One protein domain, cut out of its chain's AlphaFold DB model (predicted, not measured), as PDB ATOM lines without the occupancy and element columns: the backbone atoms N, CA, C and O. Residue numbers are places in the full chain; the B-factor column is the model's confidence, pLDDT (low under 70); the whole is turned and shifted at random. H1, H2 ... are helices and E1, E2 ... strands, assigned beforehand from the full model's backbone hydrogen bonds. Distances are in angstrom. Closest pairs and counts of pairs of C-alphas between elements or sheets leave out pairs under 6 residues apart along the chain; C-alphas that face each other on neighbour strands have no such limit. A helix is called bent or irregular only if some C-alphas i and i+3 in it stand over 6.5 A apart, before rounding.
ATOM      1  N   THR A   3     141.330 200.264 154.150       95.25
ATOM      2  CA  THR A   3     142.795 200.308 154.214       95.25
ATOM      3  C   THR A   3     143.397 199.920 152.870       95.25
ATOM      4  O   THR A   3     142.766 199.209 152.086       95.25
ATOM      5  N   VAL A   4     144.632 200.353 152.616       95.69
ATOM      6  CA  VAL A   4     145.418 199.891 151.468       95.69
ATOM      7  C   VAL A   4     146.236 198.663 151.855       95.69
ATOM      8  O   VAL A   4     146.908 198.647 152.888       95.69
ATOM      9  N   LYS A   5     146.228 197.650 150.991       95.19
ATOM     10  CA  LYS A   5     147.069 196.460 151.100       95.19
ATOM     11  C   LYS A   5     147.692 196.121 149.752       95.19
ATOM     12  O   LYS A   5     147.015 196.082 148.729       95.19
ATOM     13  N   THR A   6     148.995 195.869 149.747       96.12
ATOM     14  CA  THR A   6     149.706 195.414 148.548       96.12
ATOM     15  C   THR A   6     149.577 193.900 148.433       96.12
ATOM     16  O   THR A   6     149.886 193.191 149.389       96.12
ATOM     17  N   MET A   7     149.117 193.409 147.283       95.69
ATOM     18  CA  MET A   7     148.870 191.984 147.025       95.69
ATOM     19  C   MET A   7     149.292 191.614 145.599       95.69
ATOM     20  O   MET A   7     149.552 192.481 144.767       95.69
ATOM     21  N   ASN A   8     149.364 190.319 145.312       94.44
ATOM     22  CA  ASN A   8     149.638 189.761 143.996       94.44
ATOM     23  C   ASN A   8     148.315 189.359 143.344       94.44
ATOM     24  O   ASN A   8     147.659 188.424 143.795       94.44
ATOM     25  N   LEU A   9     147.926 190.065 142.286       93.06
ATOM     26  CA  LEU A   9     146.798 189.698 141.446       93.06
ATOM     27  C   LEU A   9     147.208 188.562 140.517       93.06
ATOM     28  O   LEU A   9     148.148 188.708 139.733       93.06
ATOM     29  N   PHE A  10     146.464 187.468 140.583       91.50
ATOM     30  CA  PHE A  10     146.558 186.371 139.637       91.50
ATOM     31  C   PHE A  10     145.144 185.896 139.308       91.50
ATOM     32  O   PHE A  10     144.427 185.434 140.193       91.50
ATOM     33  N   PHE A  11     144.733 186.043 138.042       87.38
ATOM     34  CA  PHE A  11     143.359 185.775 137.601       87.38
ATOM     35  C   PHE A  11     142.305 186.600 138.365       87.38
ATOM     36  O   PHE A  11     142.207 187.821 138.204       87.38
ATOM     37  N   ASP A  12     141.474 185.916 139.142       88.94
ATOM     38  CA  ASP A  12     140.324 186.414 139.882       88.94
ATOM     39  C   ASP A  12     140.612 186.555 141.380       88.94
ATOM     40  O   ASP A  12     139.720 186.935 142.136       88.94
ATOM     41  N   LYS A  13     141.854 186.306 141.810       92.31
ATOM     42  CA  LYS A  13     142.236 186.339 143.222       92.31
ATOM     43  C   LYS A  13     143.446 187.224 143.484       92.31
ATOM     44  O   LYS A  13     144.350 187.382 142.659       92.31
ATOM     45  N   LEU A  14     143.443 187.806 144.675       93.50
ATOM     46  CA  LEU A  14     144.515 188.599 145.249       93.50
ATOM     47  C   LEU A  14     145.173 187.794 146.362       93.50
ATOM     48  O   LEU A  14     144.504 187.352 147.292       93.50
ATOM     49  N   TYR A  15     146.489 187.648 146.287       94.25
ATOM     50  CA  TYR A  15     147.277 186.851 147.222       94.25
ATOM     51  C   TYR A  15     148.263 187.734 147.977       94.25
ATOM     52  O   TYR A  15     148.956 188.554 147.373       94.25
ATOM     53  N   ALA A  16     148.347 187.591 149.298       92.69
ATOM     54  CA  ALA A  16     149.254 188.393 150.115       92.69
ATOM     55  C   ALA A  16     150.717 188.194 149.686       92.69
ATOM     56  O   ALA A  16     151.473 189.160 149.572       92.69
ATOM     57  N   THR A  17     151.093 186.958 149.362       90.50
ATOM     58  CA  THR A  17     152.415 186.600 148.847       90.50
ATOM     59  C   THR A  17     152.318 185.684 147.625       90.50
ATOM     60  O   THR A  17     151.263 185.144 147.307       90.50
ATOM     61  N   MET A  18     153.438 185.491 146.926       86.88
ATOM     62  CA  MET A  18     153.528 184.515 145.831       86.88
ATOM     63  C   MET A  18     153.426 183.065 146.324       86.88
ATOM     64  O   MET A  18     153.036 182.199 145.549       86.88
ATOM     65  N   GLU A  19     153.786 182.793 147.584       87.31
ATOM     66  CA  GLU A  19     153.720 181.453 148.189       87.31
ATOM     67  C   GLU A  19     152.278 181.041 148.515       87.31
ATOM     68  O   GLU A  19     151.974 179.851 148.544       87.31
ATOM     69  N   ASP A  20     151.386 182.019 148.703       86.19
ATOM     70  CA  ASP A  20     149.952 181.785 148.906       86.19
ATOM     71  C   ASP A  20     149.237 181.366 147.610       86.19
ATOM     72  O   ASP A  20     148.119 180.844 147.651       86.19
ATOM     73  N   ILE A  21     149.861 181.586 146.448       85.62
ATOM     74  CA  ILE A  21     149.337 181.108 145.172       85.62
ATOM     75  C   ILE A  21     149.654 179.615 145.081       85.62
ATOM     76  O   ILE A  21     150.815 179.226 144.955       85.62
ATOM     77  N   ASP A  22     148.618 178.775 145.129       78.69
ATOM     78  CA  ASP A  22     148.766 177.320 145.036       78.69
ATOM     79  C   ASP A  22     149.653 176.948 143.835       78.69
ATOM     80  O   ASP A  22     149.371 177.304 142.686       78.69
ATOM     81  N   ALA A  23     150.735 176.215 144.106       67.56
ATOM     82  CA  ALA A  23     151.718 175.814 143.107       67.56
ATOM     83  C   ALA A  23     151.095 175.030 141.938       67.56
ATOM     84  O   ALA A  23     151.599 175.101 140.815       67.56
ATOM     85  N   THR A  24     149.993 174.310 142.163       68.25
ATOM     86  CA  THR A  24     149.250 173.611 141.105       68.25
ATOM     87  C   THR A  24     148.541 174.593 140.172       68.25
ATOM     88  O   THR A  24     148.664 174.463 138.953       68.25
ATOM     89  N   VAL A  25     147.909 175.633 140.721       72.75
ATOM     90  CA  VAL A  25     147.230 176.700 139.966       72.75
ATOM     91  C   VAL A  25     148.248 177.540 139.197       72.75
ATOM     92  O   VAL A  25     148.079 177.799 138.004       72.75
ATOM     93  N   LEU A  26     149.358 177.892 139.849       73.50
ATOM     94  CA  LEU A  26     150.488 178.571 139.222       73.50
ATOM     95  C   LEU A  26     151.042 177.750 138.059       73.50
ATOM     96  O   LEU A  26     151.233 178.290 136.980       73.50
ATOM     97  N   THR A  27     151.256 176.442 138.224       71.88
ATOM     98  CA  THR A  27     151.791 175.596 137.145       71.88
ATOM     99  C   THR A  27     150.813 175.496 135.975       71.88
ATOM    100  O   THR A  27     151.217 175.696 134.827       71.88
ATOM    101  N   GLU A  28     149.528 175.258 136.251       75.56
ATOM    102  CA  GLU A  28     148.486 175.123 135.228       75.56
ATOM    103  C   GLU A  28     148.297 176.412 134.415       75.56
ATOM    104  O   GLU A  28     148.145 176.353 133.193       75.56
ATOM    105  N   TRP A  29     148.381 177.580 135.056       74.94
ATOM    106  CA  TRP A  29     148.070 178.867 134.425       74.94
ATOM    107  C   TRP A  29     149.280 179.789 134.200       74.94
ATOM    108  O   TRP A  29     149.127 180.861 133.615       74.94
ATOM    109  N   SER A  30     150.493 179.353 134.557       69.56
ATOM    110  CA  SER A  30     151.758 180.114 134.427       69.56
ATOM    111  C   SER A  30     152.038 180.640 133.020       69.56
ATOM    112  O   SER A  30     152.710 181.653 132.848       69.56
ATOM    113  N   HIS A  31     151.538 179.947 131.999       74.69
ATOM    114  CA  HIS A  31     151.730 180.305 130.597       74.69
ATOM    115  C   HIS A  31     150.726 181.353 130.088       74.69
ATOM    116  O   HIS A  31     150.885 181.847 128.972       74.69
ATOM    117  N   LYS A  32     149.677 181.665 130.863       78.88
ATOM    118  CA  LYS A  32     148.595 182.582 130.466       78.88
ATOM    119  C   LYS A  32     148.727 183.960 131.091       78.88
ATOM    120  O   LYS A  32     148.462 184.948 130.415       78.88
ATOM    121  N   GLU A  33     149.137 184.031 132.349       81.69
ATOM    122  CA  GLU A  33     149.331 185.295 133.047       81.69
ATOM    123  C   GLU A  33     150.501 185.183 134.024       81.69
ATOM    124  O   GLU A  33     150.829 184.104 134.515       81.69
ATOM    125  N   THR A  34     151.157 186.306 134.288       85.00
ATOM    126  CA  THR A  34     152.142 186.421 135.362       85.00
ATOM    127  C   THR A  34     151.488 187.184 136.505       85.00
ATOM    128  O   THR A  34     150.905 188.236 136.221       85.00
ATOM    129  N   PRO A  35     151.584 186.709 137.761       89.69
ATOM    130  CA  PRO A  35     151.091 187.461 138.905       89.69
ATOM    131  C   PRO A  35     151.646 188.887 138.906       89.69
ATOM    132  O   PRO A  35     152.831 189.105 138.634       89.69
ATOM    133  N   LYS A  36     150.785 189.863 139.190       91.69
ATOM    134  CA  LYS A  36     151.153 191.282 139.223       91.69
ATOM    135  C   LYS A  36     150.952 191.835 140.614       91.69
ATOM    136  O   LYS A  36     149.872 191.706 141.180       91.69
ATOM    137  N   GLN A  37     151.968 192.507 141.134       95.00
ATOM    138  CA  GLN A  37     151.818 193.248 142.374       95.00
ATOM    139  C   GLN A  37     150.933 194.476 142.133       95.00
ATOM    140  O   GLN A  37     151.190 195.262 141.221       95.00
ATOM    141  N   VAL A  38     149.899 194.627 142.951       96.25
ATOM    142  CA  VAL A  38     148.907 195.702 142.880       96.25
ATOM    143  C   VAL A  38     148.603 196.243 144.276       96.25
ATOM    144  O   VAL A  38     148.868 195.585 145.287       96.25
ATOM    145  N   HIS A  39     148.031 197.443 144.339       96.88
ATOM    146  CA  HIS A  39     147.605 198.091 145.575       96.88
ATOM    147  C   HIS A  39     146.084 198.051 145.665       96.88
ATOM    148  O   HIS A  39     145.392 198.547 144.779       96.88
ATOM    149  N   CYS A  40     145.573 197.424 146.716       95.56
ATOM    150  CA  CYS A  40     144.158 197.126 146.872       95.56
ATOM    151  C   CYS A  40     143.577 197.950 148.014       95.56
ATOM    152  O   CYS A  40     144.129 197.930 149.115       95.56
ATOM    153  N   VAL A  41     142.463 198.634 147.772       95.88
ATOM    154  CA  VAL A  41     141.646 199.240 148.827       95.88
ATOM    155  C   VAL A  41     140.618 198.205 149.270       95.88
ATOM    156  O   VAL A  41     139.767 197.791 148.482       95.88
ATOM    157  N   ILE A  42     140.730 197.772 150.523       95.19
ATOM    158  CA  ILE A  42     139.940 196.691 151.132       95.19
ATOM    159  C   ILE A  42     139.334 197.150 152.459       95.19
ATOM    160  O   ILE A  42     139.724 198.191 152.996       95.19
ATOM    161  N   GLU A  43     138.378 196.402 153.013       94.62
ATOM    162  CA  GLU A  43     137.942 196.648 154.391       94.62
ATOM    163  C   GLU A  43     139.060 196.317 155.383       94.62
ATOM    164  O   GLU A  43     139.848 195.390 155.200       94.62
ATOM    165  N   VAL A  44     139.110 197.059 156.489       93.62
ATOM    166  CA  VAL A  44     140.069 196.796 157.575       93.62
ATOM    167  C   VAL A  44     139.882 195.397 158.185       93.62
ATOM    168  O   VAL A  44     140.850 194.836 158.698       93.62
ATOM    169  N   SER A  45     138.683 194.804 158.099       93.25
ATOM    170  CA  SER A  45     138.439 193.407 158.500       93.25
ATOM    171  C   SER A  45     139.304 192.412 157.729       93.25
ATOM    172  O   SER A  45     139.762 191.433 158.311       93.25
ATOM    173  N   ASP A  46     139.591 192.712 156.464       91.81
ATOM    174  CA  ASP A  46     140.236 191.789 155.526       91.81
ATOM    175  C   ASP A  46     141.761 191.989 155.504       91.81
ATOM    176  O   ASP A  46     142.510 191.331 154.778       91.81
ATOM    177  N   MET A  47     142.270 192.896 156.344       92.12
ATOM    178  CA  MET A  47     143.691 193.227 156.426       92.12
ATOM    179  C   MET A  47     144.563 192.002 156.733       92.12
ATOM    180  O   MET A  47     145.692 191.912 156.246       92.12
ATOM    181  N   ASN A  48     144.039 191.035 157.486       92.88
ATOM    182  CA  ASN A  48     144.762 189.817 157.856       92.88
ATOM    183  C   ASN A  48     144.523 188.640 156.897       92.88
ATOM    184  O   ASN A  48     145.189 187.618 157.044       92.88
ATOM    185  N   GLU A  49     143.624 188.772 155.920       92.31
ATOM    186  CA  GLU A  49     143.323 187.698 154.969       92.31
ATOM    187  C   GLU A  49     144.500 187.458 154.023       92.31
ATOM    188  O   GLU A  49     145.112 188.396 153.507       92.31
ATOM    189  N   THR A  50     144.855 186.202 153.780       93.12
ATOM    190  CA  THR A  50     145.956 185.873 152.859       93.12
ATOM    191  C   THR A  50     145.493 185.812 151.408       93.12
ATOM    192  O   THR A  50     146.294 186.046 150.504       93.12
ATOM    193  N   VAL A  51     144.201 185.560 151.187       93.69
ATOM    194  CA  VAL A  51     143.575 185.476 149.869       93.69
ATOM    195  C   VAL A  51     142.272 186.262 149.887       93.69
ATOM    196  O   VAL A  51     141.458 186.075 150.786       93.69
ATOM    197  N   ILE A  52     142.079 187.126 148.896       93.69
ATOM    198  CA  ILE A  52     140.870 187.941 148.735       93.69
ATOM    199  C   ILE A  52     140.379 187.779 147.296       93.69
ATOM    200  O   ILE A  52     141.190 187.730 146.366       93.69
ATOM    201  N   ASP A  53     139.067 187.673 147.096       92.94
ATOM    202  CA  ASP A  53     138.506 187.674 145.749       92.94
ATOM    203  C   ASP A  53     138.647 189.070 145.131       92.94
ATOM    204  O   ASP A  53     138.449 190.100 145.775       92.94
ATOM    205  N   ARG A  54     139.021 189.124 143.852       91.81
ATOM    206  CA  ARG A  54     139.288 190.384 143.145       91.81
ATOM    207  C   ARG A  54     138.099 191.348 143.199       91.81
ATOM    208  O   ARG A  54     138.304 192.557 143.180       91.81
ATOM    209  N   GLU A  55     136.879 190.820 143.224       92.06
ATOM    210  CA  GLU A  55     135.642 191.607 143.247       92.06
ATOM    211  C   GLU A  55     135.423 192.348 144.575       92.06
ATOM    212  O   GLU A  55     134.751 193.378 144.584       92.06
ATOM    213  N   ASP A  56     136.045 191.889 145.665       91.06
ATOM    214  CA  ASP A  56     135.936 192.502 146.994       91.06
ATOM    215  C   ASP A  56     136.941 193.650 147.211       91.06
ATOM    216  O   ASP A  56     136.943 194.310 148.254       91.06
ATOM    217  N   ALA A  57     137.799 193.920 146.222       92.62
ATOM    218  CA  ALA A  57     138.879 194.890 146.314       92.62
ATOM    219  C   ALA A  57     138.870 195.893 145.155       92.62
ATOM    220  O   ALA A  57     138.715 195.537 143.985       92.62
ATOM    221  N   ILE A  58     139.145 197.164 145.463       95.00
ATOM    222  CA  ILE A  58     139.411 198.175 144.431       95.00
ATOM    223  C   ILE A  58     140.910 198.167 144.139       95.00
ATOM    224  O   ILE A  58     141.721 198.364 145.042       95.00
ATOM    225  N   ILE A  59     141.281 197.918 142.883       96.00
ATOM    226  CA  ILE A  59     142.664 197.631 142.493       96.00
ATOM    227  C   ILE A  59     143.278 198.808 141.746       96.00
ATOM    228  O   ILE A  59     142.757 199.254 140.724       96.00
ATOM    229  N   PHE A  60     144.459 199.213 142.198       96.50
ATOM    230  CA  PHE A  60     145.268 200.261 141.598       96.50
ATOM    231  C   PHE A  60     146.672 199.748 141.274       96.50
ATOM    232  O   PHE A  60     147.255 198.934 141.991       96.50
ATOM    233  N   ASN A  61     147.248 200.271 140.191       94.62
ATOM    234  CA  ASN A  61     148.646 200.008 139.833       94.62
ATOM    235  C   ASN A  61     149.622 200.963 140.542       94.62
ATOM    236  O   ASN A  61     150.827 200.733 140.525       94.62
ATOM    237  N   ASN A  62     149.111 202.042 141.137       95.44
ATOM    238  CA  ASN A  62     149.878 203.072 141.825       95.44
ATOM    239  C   ASN A  62     149.398 203.172 143.277       95.44
ATOM    240  O   ASN A  62     148.198 203.182 143.540       95.44
ATOM    241  N   LEU A  63     150.345 203.241 144.211       94.94
ATOM    242  CA  LEU A  63     150.058 203.360 145.636       94.94
ATOM    243  C   LEU A  63     149.357 204.681 145.976       94.94
ATOM    244  O   LEU A  63     148.466 204.680 146.817       94.94
ATOM    245  N   ASN A  64     149.740 205.786 145.332       96.19
ATOM    246  CA  ASN A  64     149.160 207.096 145.634       96.19
ATOM    247  C   ASN A  64     147.664 207.125 145.313       96.19
ATOM    248  O   ASN A  64     146.881 207.557 146.149       96.19
ATOM    249  N   ASP A  65     147.277 206.580 144.158       96.56
ATOM    250  CA  ASP A  65     145.878 206.494 143.734       96.56
ATOM    251  C   ASP A  65     145.055 205.643 144.724       96.56
ATOM    252  O   ASP A  65     143.936 205.997 145.078       96.56
ATOM    253  N   ALA A  66     145.633 204.546 145.235       95.19
ATOM    254  CA  ALA A  66     144.979 203.710 146.245       95.19
ATOM    255  C   ALA A  66     144.805 204.432 147.591       95.19
ATOM    256  O   ALA A  66     143.803 204.229 148.274       95.19
ATOM    257  N   ILE A  67     145.785 205.246 147.992       96.06
ATOM    258  CA  ILE A  67     145.711 206.039 149.226       96.06
ATOM    259  C   ILE A  67     144.644 207.125 149.089       96.06
ATOM    260  O   ILE A  67     143.828 207.258 149.994       96.06
ATOM    261  N   GLU A  68     144.615 207.847 147.966       96.50
ATOM    262  CA  GLU A  68     143.617 208.890 147.698       96.50
ATOM    263  C   GLU A  68     142.192 208.323 147.758       96.50
ATOM    264  O   GLU A  68     141.329 208.870 148.442       96.50
ATOM    265  N   GLU A  69     141.963 207.165 147.130       95.69
ATOM    266  CA  GLU A  69     140.679 206.470 147.207       95.69
ATOM    267  C   GLU A  69     140.357 206.048 148.652       95.69
ATOM    268  O   GLU A  69     139.261 206.298 149.149       95.69
ATOM    269  N   MET A  70     141.306 205.434 149.367       95.56
ATOM    270  CA  MET A  70     141.107 205.028 150.763       95.56
ATOM    271  C   MET A  70     140.724 206.216 151.662       95.56
ATOM    272  O   MET A  70     139.851 206.065 152.518       95.56
ATOM    273  N   GLU A  71     141.373 207.369 151.493       95.12
ATOM    274  CA  GLU A  71     141.055 208.596 152.229       95.12
ATOM    275  C   GLU A  71     139.639 209.081 151.901       95.12
ATOM    276  O   GLU A  71     138.862 209.308 152.828       95.12
ATOM    277  N   ALA A  72     139.259 209.115 150.619       94.31
ATOM    278  CA  ALA A  72     137.924 209.530 150.181       94.31
ATOM    279  C   ALA A  72     136.784 208.654 150.739       94.31
ATOM    280  O   ALA A  72     135.685 209.149 150.974       94.31
ATOM    281  N   TRP A  73     137.023 207.358 150.968       92.19
ATOM    282  CA  TRP A  73     136.038 206.451 151.584       92.19
ATOM    283  C   TRP A  73     135.958 206.550 153.112       92.19
ATOM    284  O   TRP A  73     134.982 206.082 153.702       92.19
ATOM    285  N   ASN A  74     137.011 207.051 153.757       91.69
ATOM    286  CA  ASN A  74     137.105 207.138 155.212       91.69
ATOM    287  C   ASN A  74     136.696 208.517 155.765       91.69
ATOM    288  O   ASN A  74     136.549 208.632 156.985       91.69
ATOM    289  N   GLU A  75     136.539 209.523 154.900       85.75
ATOM    290  CA  GLU A  75     135.960 210.845 155.201       85.75
ATOM    291  C   GLU A  75     134.432 210.785 155.391       85.75
ATOM    292  O   GLU A  75     133.943 211.416 156.360       85.75
TER     293      GLU A  75
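Overview. This is residues 3 to 75 of the 75 residues of an uncharacterized protein of Bacillus toyonensis (UniProt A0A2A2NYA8). A strongly twisted sheet of five strands is built round two long strands, E1 and E3, side by side, with the longest helix, H3, packed along E3 at one end of the model and the small helix H1, in the stretch between E2 and E3, at the other end. The short strands E2 and E4 extend the sheet beyond E1, E5 extends it beyond E3, and the short H2 only grazes it. The printed part has 73 residues, with three named helices and five named strands in the order E1, E2, H1, E3, H2, E4, E5, H3; the class is mixed, helices and strands. The sheet runs E4, E2, E1, E3, E5, all antiparallel. The whole is compact, with a radius of gyration of the C-alphas of 12.7 A, yet elongated, spanning 43 by 22 by 17 A.

Arrangement. E1, residues 3 to 10, bends by 57 degrees at residue 6 and forms a hairpin with E2, residues 13 to 15; N 8 and O 15 are 2.7 A apart, within hydrogen-bond range. H1, residues 23 to 29, is not on the sheet. E3, residues 36 to 43, is antiparallel to E1 at 139 degrees, with N 5 and O 40 at 2.8 A. E2, H1 and E3 form a split strand-helix-strand unit, two strands of one sheet that are not neighbours, with a helix between them along the chain and E1 between them in the sheet; its crossover is right-handed. H2, residues 44 to 48, only grazes the sheet; it is irregular, with C-alphas 45 and 48 7.3 A apart. The edge strand E4, residues 51 to 53, is antiparallel to E2, with N 14 and O 52 at 2.8 A. The other edge strand, E5, residues 58 to 60, is antiparallel to E3, with N 41 and O 58 at 2.8 A. H3, residues 63 to 74, is on the sheet at a height of 8.5 A, over E3, and runs along it at 9 degrees on the local plane; it is only just not over E5, where 2 of its C-alphas fall. The closest C-alphas of E3 and H3, those of His 39 and Leu 63, are 5.8 A apart. Every O i to N i+4 pair is within hydrogen-bond range in H1 and H3; in H2 0 of 1 is, beside 1 of 2 O i to N i+3 pairs.

Along the chain. E1 begins at C-alpha 3, (142.795, 200.308, 154.214), and is 20.5 A long; E3 is 20.8 A long. H3, 16.5 A long, ends at C-alpha 74, (137.105, 207.138, 155.212).

Size, cuts and confidence. The C-alphas farthest apart, those of Glu 28 and Glu 75, are 42.8 A apart. The printed part has no cut and no long link. Its mean pLDDT is 90.0, and residues 23 to 24 and residue 30 are under 70.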